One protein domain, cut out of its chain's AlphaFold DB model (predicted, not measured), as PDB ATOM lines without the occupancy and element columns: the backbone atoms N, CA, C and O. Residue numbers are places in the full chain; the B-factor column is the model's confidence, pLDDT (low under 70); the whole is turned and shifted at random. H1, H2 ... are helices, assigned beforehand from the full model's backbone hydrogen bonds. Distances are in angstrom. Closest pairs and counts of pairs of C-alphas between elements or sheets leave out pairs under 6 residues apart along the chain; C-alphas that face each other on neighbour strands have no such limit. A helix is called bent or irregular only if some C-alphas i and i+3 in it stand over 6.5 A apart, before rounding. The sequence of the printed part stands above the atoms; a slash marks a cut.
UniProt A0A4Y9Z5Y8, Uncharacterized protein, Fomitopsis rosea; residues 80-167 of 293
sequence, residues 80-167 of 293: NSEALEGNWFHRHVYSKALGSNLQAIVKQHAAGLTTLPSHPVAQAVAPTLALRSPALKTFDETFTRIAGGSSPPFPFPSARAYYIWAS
ATOM      1  N   ASN A  80     309.063 151.504 231.894       87.62
ATOM      2  CA  ASN A  80     310.430 151.118 231.542       87.62
ATOM      3  C   ASN A  80     311.445 152.165 232.021       87.62
ATOM      4  O   ASN A  80     312.495 151.802 232.542       87.62
ATOM      5  N   SER A  81     311.132 153.462 231.901       87.31
ATOM      6  CA  SER A  81     311.978 154.528 232.447       87.31
ATOM      7  C   SER A  81     312.079 154.427 233.973       87.31
ATOM      8  O   SER A  81     313.184 154.427 234.512       87.31
ATOM      9  N   GLU A  82     310.952 154.246 234.670       87.12
ATOM     10  CA  GLU A  82     310.919 154.062 236.128       87.12
ATOM     11  C   GLU A  82     311.738 152.840 236.577       87.12
ATOM     12  O   GLU A  82     312.544 152.945 237.502       87.12
ATOM     13  N   ALA A  83     311.609 151.707 235.884       83.81
ATOM     14  CA  ALA A  83     312.380 150.491 236.140       83.81
ATOM     15  C   ALA A  83     313.890 150.683 235.921       83.81
ATOM     16  O   ALA A  83     314.706 150.265 236.747       83.81
ATOM     17  N   LEU A  84     314.275 151.349 234.828       80.38
ATOM     18  CA  LEU A  84     315.674 151.663 234.526       80.38
ATOM     19  C   LEU A  84     316.291 152.623 235.553       80.38
ATOM     20  O   LEU A  84     317.503 152.588 235.770       80.38
ATOM     21  N   GLU A  85     315.484 153.476 236.183       80.50
ATOM     22  CA  GLU A  85     315.934 154.385 237.240       80.50
ATOM     23  C   GLU A  85     315.890 153.775 238.645       80.50
ATOM     24  O   GLU A  85     316.665 154.200 239.503       80.50
ATOM     25  N   GLY A  86     315.013 152.797 238.878       72.38
ATOM     26  CA  GLY A  86     314.669 152.291 240.208       72.38
ATOM     27  C   GLY A  86     315.757 151.470 240.899       72.38
ATOM     28  O   GLY A  86     315.753 151.371 242.123       72.38
ATOM     29  N   ASN A  87     316.715 150.913 240.152       75.81
ATOM     30  CA  ASN A  87     317.831 150.156 240.719       75.81
ATOM     31  C   ASN A  87     319.183 150.794 240.366       75.81
ATOM     32  O   ASN A  87     319.417 151.185 239.221       75.81
ATOM     33  N   TRP A  88     320.111 150.837 241.331       73.19
ATOM     34  CA  TRP A  88     321.449 151.410 241.152       73.19
ATOM     35  C   TRP A  88     322.187 150.778 239.966       73.19
ATOM     36  O   TRP A  88     322.745 151.512 239.149       73.19
ATOM     37  N   PHE A  89     322.123 149.448 239.825       73.06
ATOM     38  CA  PHE A  89     322.744 148.727 238.708       73.06
ATOM     39  C   PHE A  89     322.131 149.127 237.359       73.06
ATOM     40  O   PHE A  89     322.855 149.475 236.428       73.06
ATOM     41  N   HIS A  90     320.799 149.164 237.263       76.88
ATOM     42  CA  HIS A  90     320.101 149.496 236.017       76.88
ATOM     43  C   HIS A  90     320.378 150.941 235.595       76.88
ATOM     44  O   HIS A  90     320.665 151.214 234.426       76.88
ATOM     45  N   ARG A  91     320.403 151.855 236.568       76.44
ATOM     46  CA  ARG A  91     320.703 153.267 236.342       76.44
ATOM     47  C   ARG A  91     322.134 153.474 235.849       76.44
ATOM     48  O   ARG A  91     322.349 154.240 234.912       76.44
ATOM     49  N   HIS A  92     323.112 152.829 236.483       72.56
ATOM     50  CA  HIS A  92     324.529 153.081 236.207       72.56
ATOM     51  C   HIS A  92     325.071 152.311 235.006       72.56
ATOM     52  O   HIS A  92     325.973 152.823 234.351       72.56
ATOM     53  N   VAL A  93     324.526 151.129 234.711       74.19
ATOM     54  CA  VAL A  93     324.984 150.291 233.598       74.19
ATOM     55  C   VAL A  93     324.145 150.554 232.353       74.19
ATOM     56  O   VAL A  93     324.679 151.016 231.352       74.19
ATOM     57  N   TYR A  94     322.829 150.334 232.410       78.88
ATOM     58  CA  TYR A  94     321.978 150.435 231.221       78.88
ATOM     59  C   TYR A  94     321.589 151.879 230.904       78.88
ATOM     60  O   TYR A  94     321.845 152.360 229.803       78.88
ATOM     61  N   SER A  95     321.014 152.603 231.868       81.81
ATOM     62  CA  SER A  95     320.474 153.942 231.599       81.81
ATOM     63  C   SER A  95     321.564 154.950 231.214       81.81
ATOM     64  O   SER A  95     321.378 155.719 230.271       81.81
ATOM     65  N   LYS A  96     322.724 154.930 231.890       84.94
ATOM     66  CA  LYS A  96     323.872 155.781 231.524       84.94
ATOM     67  C   LYS A  96     324.508 155.400 230.190       84.94
ATOM     68  O   LYS A  96     324.881 156.307 229.451       84.94
ATOM     69  N   ALA A  97     324.638 154.107 229.875       82.12
ATOM     70  CA  ALA A  97     325.167 153.688 228.577       82.12
ATOM     71  C   ALA A  97     324.263 154.179 227.439       82.12
ATOM     72  O   ALA A  97     324.748 154.809 226.503       82.12
ATOM     73  N   LEU A  98     322.943 153.998 227.570       83.19
ATOM     74  CA  LEU A  98     321.962 154.484 226.594       83.19
ATOM     75  C   LEU A  98     322.018 156.008 226.431       83.19
ATOM     76  O   LEU A  98     322.176 156.499 225.315       83.19
ATOM     77  N   GLY A  99     321.947 156.762 227.532       85.06
ATOM     78  CA  GLY A  99     321.981 158.225 227.477       85.06
ATOM     79  C   GLY A  99     323.300 158.780 226.926       85.06
ATOM     80  O   GLY A  99     323.287 159.729 226.143       85.06
ATOM     81  N   SER A 100     324.435 158.162 227.267       86.25
ATOM     82  CA  SER A 100     325.752 158.573 226.760       86.25
ATOM     83  C   SER A 100     325.929 158.247 225.273       86.25
ATOM     84  O   SER A 100     326.479 159.065 224.538       86.25
ATOM     85  N   ASN A 101     325.413 157.105 224.806       85.06
ATOM     86  CA  ASN A 101     325.417 156.753 223.384       85.06
ATOM     87  C   ASN A 101     324.579 157.745 222.564       85.06
ATOM     88  O   ASN A 101     325.043 158.249 221.543       85.06
ATOM     89  N   LEU A 102     323.383 158.103 223.040       86.75
ATOM     90  CA  LEU A 102     322.549 159.109 222.377       86.75
ATOM     91  C   LEU A 102     323.218 160.494 222.374       86.75
ATOM     92  O   LEU A 102     323.207 161.186 221.355       86.75
ATOM     93  N   GLN A 103     323.878 160.882 223.469       90.94
ATOM     94  CA  GLN A 103     324.679 162.109 223.520       90.94
ATOM     95  C   GLN A 103     325.824 162.093 222.492       90.94
ATOM     96  O   GLN A 103     326.093 163.118 221.859       90.94
ATOM     97  N   ALA A 104     326.478 160.947 222.286       87.25
ATOM     98  CA  ALA A 104     327.528 160.796 221.281       87.25
ATOM     99  C   ALA A 104     326.995 160.987 219.850       87.25
ATOM    100  O   ALA A 104     327.641 161.670 219.056       87.25
ATOM    101  N   ILE A 105     325.791 160.488 219.549       85.56
ATOM    102  CA  ILE A 105     325.111 160.723 218.261       85.56
ATOM    103  C   ILE A 105     324.853 162.224 218.058       85.56
ATOM    104  O   ILE A 105     325.170 162.772 217.001       85.56
ATOM    105  N   VAL A 106     324.351 162.928 219.081       87.44
ATOM    106  CA  VAL A 106     324.161 164.391 219.008       87.44
ATOM    107  C   VAL A 106     325.486 165.104 218.747       87.44
ATOM    108  O   VAL A 106     325.544 166.002 217.909       87.44
ATOM    109  N   LYS A 107     326.565 164.683 219.415       89.00
ATOM    110  CA  LYS A 107     327.907 165.244 219.213       89.00
ATOM    111  C   LYS A 107     328.403 165.036 217.781       89.00
ATOM    112  O   LYS A 107     328.904 165.981 217.177       89.00
ATOM    113  N   GLN A 108     328.240 163.831 217.237       85.94
ATOM    114  CA  GLN A 108     328.648 163.484 215.873       85.94
ATOM    115  C   GLN A 108     327.914 164.321 214.817       85.94
ATOM    116  O   GLN A 108     328.489 164.662 213.784       85.94
ATOM    117  N   HIS A 109     326.659 164.683 215.081       83.25
ATOM    118  CA  HIS A 109     325.797 165.380 214.126       83.25
ATOM    119  C   HIS A 109     325.521 166.846 214.476       83.25
ATOM    120  O   HIS A 109     324.677 167.477 213.835       83.25
ATOM    121  N   ALA A 110     326.247 167.414 215.441       85.56
ATOM    122  CA  ALA A 110     326.008 168.762 215.954       85.56
ATOM    123  C   ALA A 110     325.958 169.817 214.838       85.56
ATOM    124  O   ALA A 110     325.020 170.604 214.793       85.56
ATOM    125  N   ALA A 111     326.896 169.767 213.884       83.75
ATOM    126  CA  ALA A 111     326.958 170.719 212.773       83.75
ATOM    127  C   ALA A 111     325.686 170.723 211.904       83.75
ATOM    128  O   ALA A 111     325.215 171.788 211.512       83.75
ATOM    129  N   GLY A 112     325.103 169.548 211.635       79.44
ATOM    130  CA  GLY A 112     323.850 169.426 210.882       79.44
ATOM    131  C   GLY A 112     322.633 169.890 211.687       79.44
ATOM    132  O   GLY A 112     321.731 170.538 211.152       79.44
ATOM    133  N   LEU A 113     322.636 169.618 212.995       80.25
ATOM    134  CA  LEU A 113     321.556 169.975 213.917       80.25
ATOM    135  C   LEU A 113     321.493 171.480 214.228       80.25
ATOM    136  O   LEU A 113     320.424 171.980 214.575       80.25
ATOM    137  N   THR A 114     322.604 172.208 214.078       84.19
ATOM    138  CA  THR A 114     322.696 173.654 214.350       84.19
ATOM    139  C   THR A 114     322.634 174.535 213.101       84.19
ATOM    140  O   THR A 114     322.902 175.731 213.185       84.19
ATOM    141  N   THR A 115     322.278 173.976 211.942       79.12
ATOM    142  CA  THR A 115     322.165 174.719 210.669       79.12
ATOM    143  C   THR A 115     321.146 175.861 210.715       79.12
ATOM    144  O   THR A 115     321.312 176.857 210.019       79.12
ATOM    145  N   LEU A 116     320.118 175.743 211.561       78.81
ATOM    146  CA  LEU A 116     319.110 176.771 211.818       78.81
ATOM    147  C   LEU A 116     319.166 177.186 213.300       78.81
ATOM    148  O   LEU A 116     318.463 176.589 214.115       78.81
ATOM    149  N   PRO A 117     319.975 178.195 213.684       80.25
ATOM    150  CA  PRO A 117     320.214 178.538 215.092       80.25
ATOM    151  C   PRO A 117     318.960 178.929 215.890       80.25
ATOM    152  O   PRO A 117     318.903 178.727 217.102       80.25
ATOM    153  N   SER A 118     317.941 179.476 215.224       83.00
ATOM    154  CA  SER A 118     316.658 179.826 215.844       83.00
ATOM    155  C   SER A 118     315.753 178.615 216.097       83.00
ATOM    156  O   SER A 118     314.768 178.738 216.822       83.00
ATOM    157  N   HIS A 119     316.064 177.449 215.523       83.69
ATOM    158  CA  HIS A 119     315.255 176.247 215.673       83.69
ATOM    159  C   HIS A 119     315.451 175.627 217.073       83.69
ATOM    160  O   HIS A 119     316.596 175.487 217.514       83.69
ATOM    161  N   PRO A 120     314.384 175.166 217.759       85.44
ATOM    162  CA  PRO A 120     314.485 174.593 219.108       85.44
ATOM    163  C   PRO A 120     315.507 173.456 219.240       85.44
ATOM    164  O   PRO A 120     316.193 173.341 220.251       85.44
ATOM    165  N   VAL A 121     315.661 172.637 218.195       86.06
ATOM    166  CA  VAL A 121     316.653 171.546 218.167       86.06
ATOM    167  C   VAL A 121     318.085 172.068 218.224       86.06
ATOM    168  O   VAL A 121     318.879 171.534 218.992       86.06
ATOM    169  N   ALA A 122     318.404 173.138 217.491       86.19
ATOM    170  CA  ALA A 122     319.731 173.751 217.531       86.19
ATOM    171  C   ALA A 122     320.044 174.287 218.937       86.19
ATOM    172  O   ALA A 122     321.144 174.087 219.454       86.19
ATOM    173  N   GLN A 123     319.048 174.891 219.592       89.31
ATOM    174  CA  GLN A 123     319.165 175.397 220.962       89.31
ATOM    175  C   GLN A 123     319.338 174.274 221.995       89.31
ATOM    176  O   GLN A 123     319.981 174.486 223.022       89.31
ATOM    177  N   ALA A 124     318.825 173.072 221.720       91.31
ATOM    178  CA  ALA A 124     318.966 171.908 222.592       91.31
ATOM    179  C   ALA A 124     320.346 171.227 222.496       91.31
ATOM    180  O   ALA A 124     320.734 170.519 223.429       91.31
ATOM    181  N   VAL A 125     321.116 171.441 221.419       91.06
ATOM    182  CA  VAL A 125     322.425 170.785 221.218       91.06
ATOM    183  C   VAL A 125     323.418 171.163 222.318       91.06
ATOM    184  O   VAL A 125     323.953 170.277 222.982       91.06
ATOM    185  N   ALA A 126     323.655 172.457 222.554       93.50
ATOM    186  CA  ALA A 126     324.662 172.896 223.525       93.50
ATOM    187  C   ALA A 126     324.369 172.418 224.969       93.50
ATOM    188  O   ALA A 126     325.269 171.831 225.577       93.50
ATOM    189  N   PRO A 127     323.137 172.551 225.508       94.56
ATOM    190  CA  PRO A 127     322.774 171.962 226.799       94.56
ATOM    191  C   PRO A 127     322.977 170.444 226.851       94.56
ATOM    192  O   PRO A 127     323.479 169.927 227.846       94.56
ATOM    193  N   THR A 128     322.651 169.730 225.769       93.31
ATOM    194  CA  THR A 128     322.815 168.269 225.689       93.31
ATOM    195  C   THR A 128     324.281 167.861 225.757       93.31
ATOM    196  O   THR A 128     324.628 166.923 226.474       93.31
ATOM    197  N   LEU A 129     325.169 168.575 225.064       93.50
ATOM    198  CA  LEU A 129     326.610 168.301 225.085       93.50
ATOM    199  C   LEU A 129     327.277 168.672 226.419       93.50
ATOM    200  O   LEU A 129     328.338 168.137 226.731       93.50
ATOM    201  N   ALA A 130     326.655 169.536 227.224       95.00
ATOM    202  CA  ALA A 130     327.144 169.899 228.555       95.00
ATOM    203  C   ALA A 130     326.835 168.845 229.641       95.00
ATOM    204  O   ALA A 130     327.397 168.909 230.739       95.00
ATOM    205  N   LEU A 131     325.960 167.868 229.364       92.75
ATOM    206  CA  LEU A 131     325.621 166.803 230.310       92.75
ATOM    207  C   LEU A 131     326.831 165.893 230.588       92.75
ATOM    208  O   LEU A 131     327.534 165.468 229.673       92.75
ATOM    209  N   ARG A 132     327.049 165.531 231.857       90.19
ATOM    210  CA  ARG A 132     328.120 164.606 232.267       90.19
ATOM    211  C   ARG A 132     327.587 163.177 232.366       90.19
ATOM    212  O   ARG A 132     326.964 162.839 233.370       90.19
ATOM    213  N   SER A 133     327.840 162.359 231.341       84.50
ATOM    214  CA  SER A 133     327.412 160.947 231.261       84.50
ATOM    215  C   SER A 133     325.934 160.756 231.644       84.50
ATOM    216  O   SER A 133     325.634 160.117 232.664       84.50
ATOM    217  N   PRO A 134     325.003 161.380 230.894       89.06
ATOM    218  CA  PRO A 134     323.601 161.421 231.277       89.06
ATOM    219  C   PRO A 134     322.975 160.025 231.298       89.06
ATOM    220  O   PRO A 134     323.246 159.182 230.446       89.06
ATOM    221  N   ALA A 135     322.081 159.811 232.263       89.44
ATOM    222  CA  ALA A 135     321.109 158.728 232.189       89.44
ATOM    223  C   ALA A 135     320.092 159.017 231.071       89.44
ATOM    224  O   ALA A 135     319.865 160.184 230.731       89.44
ATOM    225  N   LEU A 136     319.442 157.976 230.546       88.88
ATOM    226  CA  LEU A 136     318.503 158.075 229.425       88.88
ATOM    227  C   LEU A 136     317.430 159.150 229.649       88.88
ATOM    228  O   LEU A 136     317.250 160.022 228.808       88.88
ATOM    229  N   LYS A 137     316.796 159.169 230.825       91.25
ATOM    230  CA  LYS A 137     315.771 160.170 231.151       91.25
ATOM    231  C   LYS A 137     316.301 161.601 231.131       91.25
ATOM    232  O   LYS A 137     315.610 162.495 230.663       91.25
ATOM    233  N   THR A 138     317.525 161.832 231.610       93.19
ATOM    234  CA  THR A 138     318.154 163.163 231.565       93.19
ATOM    235  C   THR A 138     318.428 163.595 230.128       93.19
ATOM    236  O   THR A 138     318.214 164.760 229.789       93.19
ATOM    237  N   PHE A 139     318.873 162.666 229.278       93.69
ATOM    238  CA  PHE A 139     319.025 162.928 227.852       93.69
ATOM    239  C   PHE A 139     317.673 163.259 227.208       93.69
ATOM    240  O   PHE A 139     317.547 164.288 226.548       93.69
ATOM    241  N   ASP A 140     316.639 162.456 227.466       94.06
ATOM    242  CA  ASP A 140     315.311 162.661 226.885       94.06
ATOM    243  C   ASP A 140     314.656 163.969 227.347       94.06
ATOM    244  O   ASP A 140     313.995 164.644 226.554       94.06
ATOM    245  N   GLU A 141     314.887 164.359 228.602       95.56
ATOM    246  CA  GLU A 141     314.421 165.625 229.180       95.56
ATOM    247  C   GLU A 141     315.118 166.833 228.545       95.56
ATOM    248  O   GLU A 141     314.535 167.911 228.443       95.56
ATOM    249  N   THR A 142     316.359 166.664 228.090       93.88
ATOM    250  CA  THR A 142     317.149 167.760 227.514       93.88
ATOM    251  C   THR A 142     316.971 167.859 226.002       93.88
ATOM    252  O   THR A 142     316.923 168.964 225.463       93.88
ATOM    253  N   PHE A 143     316.855 166.720 225.318       92.94
ATOM    254  CA  PHE A 143     316.993 166.643 223.868       92.94
ATOM    255  C   PHE A 143     315.813 165.965 223.179       92.94
ATOM    256  O   PHE A 143     315.131 166.610 222.381       92.94
ATOM    257  N   THR A 144     315.529 164.694 223.487       92.31
ATOM    258  CA  THR A 144     314.520 163.907 222.753       92.31
ATOM    259  C   THR A 144     313.155 164.569 222.778       92.31
ATOM    260  O   THR A 144     312.531 164.670 221.728       92.31
ATOM    261  N   ARG A 145     312.713 165.120 223.920       93.69
ATOM    262  CA  ARG A 145     311.422 165.825 224.009       93.69
ATOM    263  C   ARG A 145     311.308 167.015 223.046       93.69
ATOM    264  O   ARG A 145     310.198 167.455 222.789       93.69
ATOM    265  N   ILE A 146     312.418 167.550 222.539       91.31
ATOM    266  CA  ILE A 146     312.459 168.680 221.600       91.31
ATOM    267  C   ILE A 146     312.669 168.190 220.163       91.31
ATOM    268  O   ILE A 146     312.006 168.677 219.253       91.31
ATOM    269  N   ALA A 147     313.592 167.246 219.968       86.88
ATOM    270  CA  ALA A 147     314.141 166.884 218.660       86.88
ATOM    271  C   ALA A 147     313.702 165.512 218.125       86.88
ATOM    272  O   ALA A 147     314.132 165.120 217.041       86.88
ATOM    273  N   GLY A 148     312.883 164.769 218.872       82.94
ATOM    274  CA  GLY A 148     312.539 163.375 218.576       82.94
ATOM    275  C   GLY A 148     311.578 163.153 217.403       82.94
ATOM    276  O   GLY A 148     311.137 162.025 217.192       82.94
ATOM    277  N   GLY A 149     311.194 164.192 216.662       83.44
ATOM    278  CA  GLY A 149     310.356 164.033 215.480       83.44
ATOM    279  C   GLY A 149     309.771 165.339 214.960       83.44
ATOM    280  O   GLY A 149     310.160 166.434 215.370       83.44
ATOM    281  N   SER A 150     308.825 165.203 214.037       79.25
ATOM    282  CA  SER A 150     308.095 166.320 213.437       79.25
ATOM    283  C   SER A 150     307.167 167.036 214.423       79.25
ATOM    284  O   SER A 150     306.703 166.473 215.417       79.25
ATOM    285  N   SER A 151     306.906 168.312 214.132       77.38
ATOM    286  CA  SER A 151     305.959 169.151 214.859       77.38
ATOM    287  C   SER A 151     304.695 169.349 214.019       77.38
ATOM    288  O   SER A 151     304.825 169.727 212.851       77.38
ATOM    289  N   PRO A 152     303.490 169.144 214.584       83.38
ATOM    290  CA  PRO A 152     303.205 168.534 215.894       83.38
ATOM    291  C   PRO A 152     303.544 167.022 215.933       83.38
ATOM    292  O   PRO A 152     303.593 166.397 214.875       83.38
ATOM    293  N   PRO A 153     303.738 166.400 217.122       87.69
ATOM    294  CA  PRO A 153     303.503 166.946 218.467       87.69
ATOM    295  C   PRO A 153     304.740 167.523 219.175       87.69
ATOM    296  O   PRO A 153     304.601 168.052 220.275       87.69
ATOM    297  N   PHE A 154     305.940 167.432 218.595       89.12
ATOM    298  CA  PHE A 154     307.138 168.007 219.216       89.12
ATOM    299  C   PHE A 154     307.099 169.547 219.179       89.12
ATOM    300  O   PHE A 154     306.557 170.116 218.230       89.12
ATOM    301  N   PRO A 155     307.693 170.251 220.159       92.56
ATOM    302  CA  PRO A 155     308.319 169.731 221.373       92.56
ATOM    303  C   PRO A 155     307.299 169.338 222.460       92.56
ATOM    304  O   PRO A 155     306.273 169.987 222.645       92.56
ATOM    305  N   PHE A 156     307.634 168.322 223.252       94.69
ATOM    306  CA  PHE A 156     306.912 167.938 224.461       94.69
ATOM    307  C   PHE A 156     307.373 168.746 225.689       94.69
ATOM    308  O   PHE A 156     308.550 169.123 225.797       94.69
ATOM    309  N   PRO A 157     306.476 168.962 226.673       95.88
ATOM    310  CA  PRO A 157     306.792 169.725 227.880       95.88
ATOM    311  C   PRO A 157     307.750 169.002 228.842       95.88
ATOM    312  O   PRO A 157     308.360 169.656 229.676       95.88
ATOM    313  N   SER A 158     307.882 167.675 228.750       96.31
ATOM    314  CA  SER A 158     308.815 166.867 229.553       96.31
ATOM    315  C   SER A 158     309.124 165.534 228.866       96.31
ATOM    316  O   SER A 158     308.372 165.107 227.979       96.31
ATOM    317  N   ALA A 159     310.167 164.829 229.315       95.12
ATOM    318  CA  ALA A 159     310.442 163.451 228.898       95.12
ATOM    319  C   ALA A 159     309.260 162.528 229.210       95.12
ATOM    320  O   ALA A 159     308.889 161.693 228.393       95.12
ATOM    321  N   ARG A 160     308.599 162.726 230.359       96.00
ATOM    322  CA  ARG A 160     307.423 161.934 230.742       96.00
ATOM    323  C   ARG A 160     306.255 162.131 229.776       96.00
ATOM    324  O   ARG A 160     305.597 161.155 229.431       96.00
ATOM    325  N   ALA A 161     305.997 163.362 229.331       96.75
ATOM    326  CA  ALA A 161     304.961 163.625 228.329       96.75
ATOM    327  C   ALA A 161     305.278 162.928 226.995       96.75
ATOM    328  O   ALA A 161     304.392 162.306 226.409       96.75
ATOM    329  N   TYR A 162     306.548 162.954 226.576       95.88
ATOM    330  CA  TYR A 162     307.028 162.176 225.433       95.88
ATOM    331  C   TYR A 162     306.824 160.662 225.635       95.88
ATOM    332  O   TYR A 162     306.272 160.008 224.757       95.88
ATOM    333  N   TYR A 163     307.184 160.101 226.794       95.88
ATOM    334  CA  TYR A 163     307.021 158.668 227.081       95.88
ATOM    335  C   TYR A 163     305.563 158.213 227.067       95.88
ATOM    336  O   TYR A 163     305.271 157.130 226.562       95.88
ATOM    337  N   ILE A 164     304.646 159.026 227.597       95.81
ATOM    338  CA  ILE A 164     303.206 158.739 227.549       95.81
ATOM    339  C   ILE A 164     302.742 158.663 226.094       95.81
ATOM    340  O   ILE A 164     302.091 157.693 225.715       95.81
ATOM    341  N   TRP A 165     303.110 159.653 225.275       95.56
ATOM    342  CA  TRP A 165     302.747 159.684 223.859       95.56
ATOM    343  C   TRP A 165     303.349 158.509 223.075       95.56
ATOM    344  O   TRP A 165     302.650 157.851 222.309       95.56
ATOM    345  N   ALA A 166     304.629 158.210 223.296       95.25
ATOM    346  CA  ALA A 166     305.355 157.209 222.524       95.25
ATOM    347  C   ALA A 166     305.185 155.763 223.033       95.25
ATOM    348  O   ALA A 166     305.755 154.843 222.449       95.25
ATOM    349  N   SER A 167     304.402 155.518 224.088       96.00
ATOM    350  CA  SER A 167     304.178 154.164 224.609       96.00
ATOM    351  C   SER A 167     303.326 153.316 223.656       96.00
ATOM    352  O   SER A 167     302.125 153.547 223.487       96.00
TER     353      SER A 167
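What this domain is: This is residues 80 to 167 of the 293 residues of an uncharacterized protein of Fomitopsis rosea (UniProt A0A4Y9Z5Y8). Look for a flat slab of helices: the long helix H2 runs along one edge, and H5 sits in the middle with H2, H4 and H6 packed round it. H4 and H5 make a hairpin, H6 crosses H5 steeply, H1 folds back at the first end of H2, and short H3 follows at its other end. The printed part has 88 residues, with six named helices in the order H1 to H6 and no named strand; the class is all helix. It is compact, with a radius of gyration of the C-alphas of 13.0 A, and spans 39 by 26 by 14 A, only just flat.

Where its parts are: Find C-alpha 80 at (310.430, 151.118, 231.542); from there H1 runs over residues 80 to 86, 9.7 A. H2, residues 88 to 108, begins at (321.449, 151.410, 241.152) and is 28.9 A long; it is neither bent nor irregular, but only just: C-alphas 92 and 95 are 6.2 A apart. H3 is residues 110 to 113, 5.0 A. H4, residues 120 to 129, is 14.9 A long and only just irregular: C-alphas 123 and 126 are 6.6 A apart. H5, residues 136 to 147, is 14.6 A long and only just irregular: C-alphas 142 and 145 are 7.0 A apart. H6, residues 159 to 166, is 10.3 A long and ends at (305.355, 157.209, 222.524).

How they stand to each other: Start at H1, which touches residues 90 to 95 of H2 alone; the closest C-alphas, Glu 85 and Arg 91, are 5.0 A apart, at a steep tilt of 57 degrees, opposite ways. Further on, residues 95 to 103 of H2 alone touch residues 136 to 139 of H5 alone, closest at C-alphas 99 and 136, 4.0 A, with a shallow tilt of 32 degrees, the same way. Residues 103 to 107 of H2 alone touch H4, closest at C-alphas 103 and 129, 6.7 A. H3 touches H4, with C-alphas 113 and 122 closest at 5.5 A. In the hairpin of H4 and H5, C-alphas 121 and 147 are closest at 5.3 A, at a shallow tilt of 26 degrees. H6 touches H5, closest at C-alphas 141 and 159, 4.5 A, at 67 degrees, a steep tilt only just short of about perpendicular. H6 is apart from H2. In H1 and H6 every O i to N i+4 pair is within hydrogen-bond range; in H2 it is 15 of 17, in H4 4 of 6 and in H5 6 of 8, while H3 is too short for such a pair.

The domain as a whole: The C-alphas farthest apart, Asn 87 and Leu 116, are 39.3 A from each other. The printed part has no cut. The link from H5 to H6, 11 residues, is long. Mean pLDDT of the printed part is 87.1, and no printed residue is under 70.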